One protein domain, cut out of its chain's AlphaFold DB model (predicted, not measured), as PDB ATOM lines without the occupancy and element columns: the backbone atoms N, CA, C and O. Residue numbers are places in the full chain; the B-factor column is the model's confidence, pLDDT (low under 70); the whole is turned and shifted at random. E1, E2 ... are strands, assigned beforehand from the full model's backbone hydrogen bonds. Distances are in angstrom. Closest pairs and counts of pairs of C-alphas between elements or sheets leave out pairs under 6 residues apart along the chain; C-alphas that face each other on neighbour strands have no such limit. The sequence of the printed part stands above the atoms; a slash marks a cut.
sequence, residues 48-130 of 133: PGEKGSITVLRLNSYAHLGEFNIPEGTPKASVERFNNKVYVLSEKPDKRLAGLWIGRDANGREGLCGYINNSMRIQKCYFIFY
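What this domain is: This is residues 48 to 130 of the 133 residues of an uncharacterized protein of Providencia stuartii (UniProt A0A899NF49). One strongly twisted antiparallel sheet has two three-stranded halves, E1 E2 E3 and E4 E5 E6, joined where the end of E6 runs beside E3. The printed part has 83 residues, 40 of them, under half, in six named strands, E1 to E6 along the chain, with no named helix; the sheet's order is E1 E2 E3 E6 E5 E4, the class all strand. It is compact, with a radius of gyration of the C-alphas of 12.6 A, spanning 35 by 32 by 20 A.

Where its parts are: E1 is residues 63 to 68, beginning at C-alpha (113.346, 147.150, 82.772); E2 77 to 82; E3 85 to 89; E4 97 to 104, bending by 69 degrees at residue 100; E5 110 to 116; E6 123 to 130, 20.9 A long, ending at C-alpha (106.287, 161.355, 82.898).

How they stand to each other: E6 pairs with E5 over residues 123 to 127, N 126 and O 112 being 2.8 A apart, and with E3 over 128 to 130, N 88 and O 130 being 2.8 A apart. E1 E2 E3 and E4 E5 E6 are meanders, each strand the antiparallel neighbour of the one before; E3 E4 E5 E6 is a Greek key, its first strand beside its fourth. Edge strands E1 and E4 are apart.

The domain as a whole: The printed part has no cut and no long link. Residues 48 to 60, 72 to 75 and 117 to 121 have pLDDT under 70.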
ATOM      1  N   PRO A  48      84.563 154.171  76.822       38.28
ATOM      2  CA  PRO A  48      85.085 153.488  75.650       38.28
ATOM      3  C   PRO A  48      85.013 154.444  74.451       38.28
ATOM      4  O   PRO A  48      84.006 154.493  73.753       38.28
ATOM      5  N   GLY A  49      86.068 155.227  74.208       42.91
ATOM      6  CA  GLY A  49      86.046 156.224  73.129       42.91
ATOM      7  C   GLY A  49      87.400 156.786  72.701       42.91
ATOM      8  O   GLY A  49      87.681 156.829  71.504       42.91
ATOM      9  N   GLU A  50      88.288 157.151  73.629       44.34
ATOM     10  CA  GLU A  50      89.654 157.547  73.261       44.34
ATOM     11  C   GLU A  50      90.508 156.291  73.055       44.34
ATOM     12  O   GLU A  50      91.108 155.741  73.982       44.34
ATOM     13  N   LYS A  51      90.564 155.807  71.807       48.09
ATOM     14  CA  LYS A  51      91.561 154.817  71.382       48.09
ATOM     15  C   LYS A  51      92.951 155.448  71.459       48.09
ATOM     16  O   LYS A  51      93.495 155.919  70.462       48.09
ATOM     17  N   GLY A  52      93.537 155.431  72.649       53.16
ATOM     18  CA  GLY A  52      94.975 155.562  72.806       53.16
ATOM     19  C   GLY A  52      95.698 154.560  71.914       53.16
ATOM     20  O   GLY A  52      95.201 153.460  71.667       53.16
ATOM     21  N   SER A  53      96.873 154.929  71.409       54.84
ATOM     22  CA  SER A  53      97.689 154.025  70.601       54.84
ATOM     23  C   SER A  53      97.960 152.739  71.387       54.84
ATOM     24  O   SER A  53      98.649 152.772  72.415       54.84
ATOM     25  N   ILE A  54      97.420 151.614  70.907       57.03
ATOM     26  CA  ILE A  54      97.729 150.287  71.442       57.03
ATOM     27  C   ILE A  54      99.219 150.075  71.206       57.03
ATOM     28  O   ILE A  54      99.668 149.893  70.074       57.03
ATOM     29  N   THR A  55      99.996 150.162  72.277       58.47
ATOM     30  CA  THR A  55     101.434 149.961  72.224       58.47
ATOM     31  C   THR A  55     101.695 148.604  72.822       58.47
ATOM     32  O   THR A  55     101.635 148.413  74.034       58.47
ATOM     33  N   VAL A  56     102.022 147.643  71.968       58.06
ATOM     34  CA  VAL A  56     102.535 146.368  72.452       58.06
ATOM     35  C   VAL A  56     103.877 146.659  73.129       58.06
ATOM     36  O   VAL A  56     104.904 146.771  72.456       58.06
ATOM     37  N   LEU A  57     103.885 146.849  74.453       62.25
ATOM     38  CA  LEU A  57     105.139 146.881  75.195       62.25
ATOM     39  C   LEU A  57     105.646 145.451  75.195       62.25
ATOM     40  O   LEU A  57     105.068 144.552  75.808       62.25
ATOM     41  N   ARG A  58     106.701 145.223  74.418       62.75
ATOM     42  CA  ARG A  58     107.356 143.927  74.387       62.75
ATOM     43  C   ARG A  58     108.068 143.801  75.722       62.75
ATOM     44  O   ARG A  58     109.058 144.496  75.940       62.75
ATOM     45  N   LEU A  59     107.579 142.929  76.602       64.75
ATOM     46  CA  LEU A  59     108.171 142.695  77.926       64.75
ATOM     47  C   LEU A  59     109.660 142.307  77.847       64.75
ATOM     48  O   LEU A  59     110.398 142.538  78.792       64.75
ATOM     49  N   ASN A  60     110.139 141.829  76.696       68.31
ATOM     50  CA  ASN A  60     111.567 141.611  76.427       68.31
ATOM     51  C   ASN A  60     112.419 142.890  76.570       68.31
ATOM     52  O   ASN A  60     113.629 142.804  76.734       68.31
ATOM     53  N   SER A  61     111.798 144.064  76.463       72.75
ATOM     54  CA  SER A  61     112.419 145.386  76.616       72.75
ATOM     55  C   SER A  61     111.997 146.098  77.905       72.75
ATOM     56  O   SER A  61     112.260 147.291  78.062       72.75
ATOM     57  N   TYR A  62     111.309 145.383  78.802       84.94
ATOM     58  CA  TYR A  62     110.933 145.897  80.108       84.94
ATOM     59  C   TYR A  62     112.147 145.919  81.038       84.94
ATOM     60  O   TYR A  62     112.816 144.901  81.214       84.94
ATOM     61  N   ALA A  63     112.398 147.061  81.672       89.25
ATOM     62  CA  ALA A  63     113.346 147.150  82.772       89.25
ATOM     63  C   ALA A  63     112.809 148.072  83.862       89.25
ATOM     64  O   ALA A  63     112.455 149.219  83.599       89.25
ATOM     65  N   HIS A  64     112.812 147.577  85.094       91.81
ATOM     66  CA  HIS A  64     112.573 148.404  86.266       91.81
ATOM     67  C   HIS A  64     113.838 149.205  86.583       91.81
ATOM     68  O   HIS A  64     114.899 148.613  86.783       91.81
ATOM     69  N   LEU A  65     113.734 150.535  86.597       93.00
ATOM     70  CA  LEU A  65     114.872 151.434  86.810       93.00
ATOM     71  C   LEU A  65     114.983 151.911  88.265       93.00
ATOM     72  O   LEU A  65     116.076 152.267  88.697       93.00
ATOM     73  N   GLY A  66     113.885 151.894  89.021       93.31
ATOM     74  CA  GLY A  66     113.878 152.206  90.449       93.31
ATOM     75  C   GLY A  66     112.531 152.725  90.939       93.31
ATOM     76  O   GLY A  66     111.590 152.882  90.165       93.31
ATOM     77  N   GLU A  67     112.456 153.026  92.231       93.25
ATOM     78  CA  GLU A  67     111.286 153.624  92.880       93.25
ATOM     79  C   GLU A  67     111.727 154.834  93.698       93.25
ATOM     80  O   GLU A  67     112.820 154.840  94.271       93.25
ATOM     81  N   PHE A  68     110.875 155.849  93.790       87.31
ATOM     82  CA  PHE A  68     111.111 156.987  94.668       87.31
ATOM     83  C   PHE A  68     109.817 157.451  95.330       87.31
ATOM     84  O   PHE A  68     108.712 157.262  94.818       87.31
ATOM     85  N   ASN A  69     109.961 158.051  96.508       85.25
ATOM     86  CA  ASN A  69     108.832 158.615  97.232       85.25
ATOM     87  C   ASN A  69     108.541 160.016  96.693       85.25
ATOM     88  O   ASN A  69     109.462 160.821  96.543       85.25
ATOM     89  N   ILE A  70     107.267 160.309  96.450       78.12
ATOM     90  CA  ILE A  70     106.811 161.669  96.177       78.12
ATOM     91  C   ILE A  70     106.450 162.293  97.538       78.12
ATOM     92  O   ILE A  70     105.651 161.705  98.273       78.12
ATOM     93  N   PRO A  71     107.063 163.425  97.934       71.25
ATOM     94  CA  PRO A  71     106.640 164.161  99.123       71.25
ATOM     95  C   PRO A  71     105.164 164.561  98.992       71.25
ATOM     96  O   PRO A  71     104.727 164.855  97.890       71.25
ATOM     97  N   GLU A  72     104.426 164.613 100.106       61.78
ATOM     98  CA  GLU A  72     102.970 164.886 100.176       61.78
ATOM     99  C   GLU A  72     102.045 163.670  99.976       61.78
ATOM    100  O   GLU A  72     101.198 163.612  99.085       61.78
ATOM    101  N   GLY A  73     102.152 162.692 100.884       61.28
ATOM    102  CA  GLY A  73     101.064 161.741 101.162       61.28
ATOM    103  C   GLY A  73     100.672 160.797 100.018       61.28
ATOM    104  O   GLY A  73      99.631 160.148 100.111       61.28
ATOM    105  N   THR A  74     101.476 160.702  98.954       57.53
ATOM    106  CA  THR A  74     101.170 159.917  97.750       57.53
ATOM    107  C   THR A  74     102.017 158.634  97.656       57.53
ATOM    108  O   THR A  74     103.120 158.578  98.204       57.53
ATOM    109  N   PRO A  75     101.511 157.576  96.982       67.69
ATOM    110  CA  PRO A  75     102.199 156.293  96.825       67.69
ATOM    111  C   PRO A  75     103.545 156.429  96.106       67.69
ATOM    112  O   PRO A  75     103.767 157.364  95.337       67.69
ATOM    113  N   LYS A  76     104.435 155.458  96.340       82.31
ATOM    114  CA  LYS A  76     105.730 155.333  95.658       82.31
ATOM    115  C   LYS A  76     105.573 155.419  94.140       82.31
ATOM    116  O   LYS A  76     104.860 154.606  93.558       82.31
ATOM    117  N   ALA A  77     106.308 156.327  93.506       88.62
ATOM    118  CA  ALA A  77     106.427 156.351  92.058       88.62
ATOM    119  C   ALA A  77     107.453 155.319  91.594       88.62
ATOM    120  O   ALA A  77     108.472 155.095  92.251       88.62
ATOM    121  N   SER A  78     107.193 154.723  90.436       93.00
ATOM    122  CA  SER A  78     108.067 153.729  89.825       93.00
ATOM    123  C   SER A  78     108.603 154.230  88.496       93.00
ATOM    124  O   SER A  78     107.849 154.739  87.668       93.00
ATOM    125  N   VAL A  79     109.906 154.085  88.277       93.88
ATOM    126  CA  VAL A  79     110.562 154.405  87.011       93.88
ATOM    127  C   VAL A  79     110.737 153.116  86.227       93.88
ATOM    128  O   VAL A  79     111.418 152.185  86.655       93.88
ATOM    129  N   GLU A  80     110.131 153.073  85.052       92.25
ATOM    130  CA  GLU A  80     110.074 151.896  84.202       92.25
ATOM    131  C   GLU A  80     110.593 152.230  82.810       92.25
ATOM    132  O   GLU A  80     110.383 153.323  82.287       92.25
ATOM    133  N   ARG A  81     111.243 151.265  82.173       90.38
ATOM    134  CA  ARG A  81     111.590 151.323  80.760       90.38
ATOM    135  C   ARG A  81     110.743 150.320  80.007       90.38
ATOM    136  O   ARG A  81     110.734 149.146  80.356       90.38
ATOM    137  N   PHE A  82     110.097 150.776  78.945       86.50
ATOM    138  CA  PHE A  82     109.399 149.917  78.000       86.50
ATOM    139  C   PHE A  82     109.736 150.348  76.580       86.50
ATOM    140  O   PHE A  82     109.711 151.539  76.283       86.50
ATOM    141  N   ASN A  83     110.040 149.401  75.686       83.12
ATOM    142  CA  ASN A  83     110.404 149.692  74.293       83.12
ATOM    143  C   ASN A  83     111.501 150.777  74.187       83.12
ATOM    144  O   ASN A  83     111.417 151.671  73.349       83.12
ATOM    145  N   ASN A  84     112.507 150.714  75.068       86.12
ATOM    146  CA  ASN A  84     113.593 151.697  75.198       86.12
ATOM    147  C   ASN A  84     113.176 153.133  75.563       86.12
ATOM    148  O   ASN A  84     114.029 154.011  75.533       86.12
ATOM    149  N   LYS A  85     111.921 153.367  75.955       88.88
ATOM    150  CA  LYS A  85     111.438 154.659  76.455       88.88
ATOM    151  C   LYS A  85     111.253 154.616  77.962       88.88
ATOM    152  O   LYS A  85     110.817 153.594  78.500       88.88
ATOM    153  N   VAL A  86     111.582 155.712  78.637       91.75
ATOM    154  CA  VAL A  86     111.400 155.848  80.089       91.75
ATOM    155  C   VAL A  86     110.000 156.366  80.427       91.75
ATOM    156  O   VAL A  86     109.491 157.302  79.810       91.75
ATOM    157  N   TYR A  87     109.397 155.761  81.446       91.62
ATOM    158  CA  TYR A  87     108.103 156.098  82.022       91.62
ATOM    159  C   TYR A  87     108.255 156.259  83.535       91.62
ATOM    160  O   TYR A  87     108.926 155.460  84.182       91.62
ATOM    161  N   VAL A  88     107.600 157.264  84.106       92.56
ATOM    162  CA  VAL A  88     107.438 157.412  85.555       92.56
ATOM    163  C   VAL A  88     105.967 157.200  85.870       92.56
ATOM    164  O   VAL A  88     105.113 157.951  85.393       92.56
ATOM    165  N   LEU A  89     105.679 156.152  86.632       91.81
ATOM    166  CA  LEU A  89     104.341 155.649  86.911       91.81
ATOM    167  C   LEU A  89     103.974 155.817  88.387       91.81
ATOM    168  O   LEU A  89     104.849 155.863  89.249       91.81
ATOM    169  N   SER A  90     102.675 155.850  88.681       89.38
ATOM    170  CA  SER A  90     102.141 155.951  90.048       89.38
ATOM    171  C   SER A  90     102.461 154.781  90.968       89.38
ATOM    172  O   SER A  90     102.341 154.924  92.176       89.38
ATOM    173  N   GLU A  91     102.788 153.623  90.404       89.56
ATOM    174  CA  GLU A  91     103.276 152.445  91.115       89.56
ATOM    175  C   GLU A  91     103.943 151.503  90.103       89.56
ATOM    176  O   GLU A  91     103.860 151.708  88.884       89.56
ATOM    177  N   LYS A  92     104.591 150.449  90.602       89.62
ATOM    178  CA  LYS A  92     105.204 149.429  89.756       89.62
ATOM    179  C   LYS A  92     104.137 148.652  88.967       89.62
ATOM    180  O   LYS A  92     103.212 148.101  89.572       89.62
ATOM    181  N   PRO A  93     104.267 148.546  87.634       86.31
ATOM    182  CA  PRO A  93     103.306 147.836  86.812       86.31
ATOM    183  C   PRO A  93     103.388 146.322  87.020       86.31
ATOM    184  O   PRO A  93     104.464 145.737  87.143       86.31
ATOM    185  N   ASP A  94     102.226 145.669  87.039       84.75
ATOM    186  CA  ASP A  94     102.127 144.212  87.129       84.75
ATOM    187  C   ASP A  94     102.780 143.554  85.901       84.75
ATOM    188  O   ASP A  94     102.426 143.825  84.751       84.75
ATOM    189  N   LYS A  95     103.711 142.627  86.151       79.25
ATOM    190  CA  LYS A  95     104.421 141.845  85.125       79.25
ATOM    191  C   LYS A  95     103.503 141.026  84.205       79.25
ATOM    192  O   LYS A  95     103.957 140.530  83.180       79.25
ATOM    193  N   ARG A  96     102.240 140.829  84.592       78.25
ATOM    194  CA  ARG A  96     101.213 140.071  83.860       78.25
ATOM    195  C   ARG A  96     100.380 140.937  82.920       78.25
ATOM    196  O   ARG A  96      99.432 140.419  82.326       78.25
ATOM    197  N   LEU A  97     100.670 142.235  82.828       77.62
ATOM    198  CA  LEU A  97      99.975 143.114  81.900       77.62
ATOM    199  C   LEU A  97     100.280 142.721  80.457       77.62
ATOM    200  O   LEU A  97     101.437 142.605  80.054       77.62
ATOM    201  N   ALA A  98      99.223 142.565  79.675       78.12
ATOM    202  CA  ALA A  98      99.265 142.314  78.248       78.12
ATOM    203  C   ALA A  98      98.429 143.361  77.505       78.12
ATOM    204  O   ALA A  98      97.511 143.953  78.075       78.12
ATOM    205  N   GLY A  99      98.761 143.567  76.227       78.75
ATOM    206  CA  GLY A  99      98.064 144.505  75.345       78.75
ATOM    207  C   GLY A  99      97.993 145.897  75.954       78.75
ATOM    208  O   GLY A  99      96.916 146.316  76.334       78.75
ATOM    209  N   LEU A 100      99.135 146.566  76.110       82.00
ATOM    210  CA  LEU A 100      99.227 147.856  76.792       82.00
ATOM    211  C   LEU A 100      98.799 149.020  75.874       82.00
ATOM    212  O   LEU A 100      98.972 148.977  74.656       82.00
ATOM    213  N   TRP A 101      98.226 150.076  76.442       84.31
ATOM    214  CA  TRP A 101      97.863 151.311  75.737       84.31
ATOM    215  C   TRP A 101      97.936 152.515  76.674       84.31
ATOM    216  O   TRP A 101      97.989 152.369  77.895       84.31
ATOM    217  N   ILE A 102      97.941 153.718  76.099       86.00
ATOM    218  CA  ILE A 102      97.875 154.969  76.862       86.00
ATOM    219  C   ILE A 102      96.420 155.427  76.910       86.00
ATOM    220  O   ILE A 102      95.884 155.848  75.894       86.00
ATOM    221  N   GLY A 103      95.771 155.308  78.062       84.25
ATOM    222  CA  GLY A 103      94.430 155.847  78.295       84.25
ATOM    223  C   GLY A 103      94.476 157.245  78.910       84.25
ATOM    224  O   GLY A 103      95.532 157.697  79.359       84.25
ATOM    225  N   ARG A 104      93.320 157.906  78.972       84.75
ATOM    226  CA  ARG A 104      93.107 159.103  79.791       84.75
ATOM    227  C   ARG A 104      91.932 158.892  80.732       84.75
ATOM    228  O   ARG A 104      90.980 158.196  80.385       84.75
ATOM    229  N   ASP A 105      92.029 159.446  81.934       80.25
ATOM    230  CA  ASP A 105      90.897 159.495  82.860       80.25
ATOM    231  C   ASP A 105      89.970 160.687  82.553       80.25
ATOM    232  O   ASP A 105      90.248 161.508  81.679       80.25
ATOM    233  N   ALA A 106      88.868 160.805  83.299       78.56
ATOM    234  CA  ALA A 106      87.903 161.899  83.146       78.56
ATOM    235  C   ALA A 106      88.502 163.304  83.375       78.56
ATOM    236  O   ALA A 106      87.915 164.297  82.958       78.56
ATOM    237  N   ASN A 107      89.673 163.392  84.012       80.31
ATOM    238  CA  ASN A 107      90.396 164.639  84.253       80.31
ATOM    239  C   ASN A 107      91.482 164.895  83.191       80.31
ATOM    240  O   ASN A 107      92.292 165.806  83.345       80.31
ATOM    241  N   GLY A 108      91.545 164.072  82.139       80.19
ATOM    242  CA  GLY A 108      92.552 164.157  81.084       80.19
ATOM    243  C   GLY A 108      93.938 163.646  81.489       80.19
ATOM    244  O   GLY A 108      94.892 163.827  80.730       80.19
ATOM    245  N   ARG A 109      94.087 163.005  82.657       82.75
ATOM    246  CA  ARG A 109      95.379 162.464  83.104       82.75
ATOM    247  C   ARG A 109      95.713 161.211  82.316       82.75
ATOM    248  O   ARG A 109      94.906 160.285  82.250       82.75
ATOM    249  N   GLU A 110      96.916 161.169  81.750       87.44
ATOM    250  CA  GLU A 110      97.391 160.001  81.011       87.44
ATOM    251  C   GLU A 110      97.695 158.834  81.961       87.44
ATOM    252  O   GLU A 110      98.262 159.004  83.044       87.44
ATOM    253  N   GLY A 111      97.333 157.628  81.536       88.75
ATOM    254  CA  GLY A 111      97.588 156.394  82.261       88.75
ATOM    255  C   GLY A 111      98.074 155.291  81.334       88.75
ATOM    256  O   GLY A 111      97.578 155.131  80.220       88.75
ATOM    257  N   LEU A 112      99.040 154.504  81.796       88.50
ATOM    258  CA  LEU A 112      99.432 153.266  81.150       88.50
ATOM    259  C   LEU A 112      98.441 152.183  81.566       88.50
ATOM    260  O   LEU A 112      98.413 151.794  82.728       88.50
ATOM    261  N   CYS A 113      97.641 151.695  80.631       86.94
ATOM    262  CA  CYS A 113      96.615 150.690  80.871       86.94
ATOM    263  C   CYS A 113      96.967 149.377  80.179       86.94
ATOM    264  O   CYS A 113      97.576 149.375  79.114       86.94
ATOM    265  N   GLY A 114      96.569 148.258  80.776       86.50
ATOM    266  CA  GLY A 114      96.689 146.936  80.169       86.50
ATOM    267  C   GLY A 114      95.718 145.941  80.777       86.50
ATOM    268  O   GLY A 114      95.056 146.227  81.780       86.50
ATOM    269  N   TYR A 115      95.666 144.751  80.189       84.00
ATOM    270  CA  TYR A 115      94.873 143.644  80.707       84.00
ATOM    271  C   TYR A 115      95.720 142.707  81.564       84.00
ATOM    272  O   TYR A 115      96.827 142.338  81.182       84.00
ATOM    273  N   ILE A 116      95.195 142.284  82.710       77.69
ATOM    274  CA  ILE A 116      95.817 141.264  83.551       77.69
ATOM    275  C   ILE A 116      95.510 139.889  82.955       77.69
ATOM    276  O   ILE A 116      94.368 139.424  82.981       77.69
ATOM    277  N   ASN A 117      96.563 139.214  82.486       66.94
ATOM    278  CA  ASN A 117      96.504 137.974  81.705       66.94
ATOM    279  C   ASN A 117      95.827 138.132  80.336       66.94
ATOM    280  O   ASN A 117      95.092 139.077  80.061       66.94
ATOM    281  N   ASN A 118      95.988 137.106  79.500       63.59
ATOM    282  CA  ASN A 118      95.363 137.013  78.176       63.59
ATOM    283  C   ASN A 118      93.821 136.978  78.203       63.59
ATOM    284  O   ASN A 118      93.201 136.862  77.152       63.59
ATOM    285  N   SER A 119      93.179 137.045  79.375       60.12
ATOM    286  CA  SER A 119      91.723 136.961  79.488       60.12
ATOM    287  C   SER A 119      90.999 138.242  79.062       60.12
ATOM    288  O   SER A 119      89.780 138.200  78.959       60.12
ATOM    289  N   MET A 120      91.703 139.364  78.831       66.81
ATOM    290  CA  MET A 120      91.152 140.686  78.451       66.81
ATOM    291  C   MET A 120      90.008 141.217  79.344       66.81
ATOM    292  O   MET A 120      89.345 142.190  79.001       66.81
ATOM    293  N   ARG A 121      89.758 140.592  80.501       68.81
ATOM    294  CA  ARG A 121      88.617 140.897  81.385       68.81
ATOM    295  C   ARG A 121      88.961 141.853  82.518       68.81
ATOM    296  O   ARG A 121      88.077 142.516  83.039       68.81
ATOM    297  N   ILE A 122      90.224 141.886  82.929       70.19
ATOM    298  CA  ILE A 122      90.677 142.680  84.071       70.19
ATOM    299  C   ILE A 122      91.603 143.756  83.531       70.19
ATOM    300  O   ILE A 122      92.694 143.437  83.074       70.19
ATOM    301  N   GLN A 123      91.171 145.011  83.579       82.94
ATOM    302  CA  GLN A 123      91.978 146.161  83.187       82.94
ATOM    303  C   GLN A 123      92.652 146.758  84.422       82.94
ATOM    304  O   GLN A 123      92.002 146.960  85.447       82.94
ATOM    305  N   LYS A 124      93.943 147.076  84.319       86.75
ATOM    306  CA  LYS A 124      94.651 147.857  85.335       86.75
ATOM    307  C   LYS A 124      95.396 149.011  84.670       86.75
ATOM    308  O   LYS A 124      96.016 148.821  83.625       86.75
ATOM    309  N   CYS A 125      95.298 150.192  85.273       87.50
ATOM    310  CA  CYS A 125      95.911 151.420  84.785       87.50
ATOM    311  C   CYS A 125      96.823 152.030  85.849       87.50
ATOM    312  O   CYS A 125      96.507 151.994  87.036       87.50
ATOM    313  N   TYR A 126      97.925 152.614  85.394       89.31
ATOM    314  CA  TYR A 126      98.940 153.280  86.202       89.31
ATOM    315  C   TYR A 126      99.050 154.716  85.712       89.31
ATOM    316  O   TYR A 126      99.265 154.919  84.518       89.31
ATOM    317  N   PHE A 127      98.897 155.712  86.582       89.62
ATOM    318  CA  PHE A 127      99.015 157.104  86.146       89.62
ATOM    319  C   PHE A 127     100.438 157.385  85.676       89.62
ATOM    320  O   PHE A 127     101.399 156.924  86.290       89.62
ATOM    321  N   ILE A 128     100.563 158.137  84.586       90.44
ATOM    322  CA  ILE A 128     101.848 158.532  84.017       90.44
ATOM    323  C   ILE A 128     102.178 159.928  84.536       90.44
ATOM    324  O   ILE A 128     101.541 160.905  84.151       90.44
ATOM    325  N   PHE A 129     103.198 160.025  85.384       89.50
ATOM    326  CA  PHE A 129     103.769 161.310  85.790       89.50
ATOM    327  C   PHE A 129     104.705 161.871  84.717       89.50
ATOM    328  O   PHE A 129     104.792 163.082  84.532       89.50
ATOM    329  N   TYR A 130     105.396 160.989  83.994       90.38
ATOM    330  CA  TYR A 130     106.287 161.355  82.898       90.38
ATOM    331  C   TYR A 130     106.392 160.216  81.882       90.38
ATOM    332  O   TYR A 130     106.425 159.043  82.260       90.38
TER     333      TYR A 130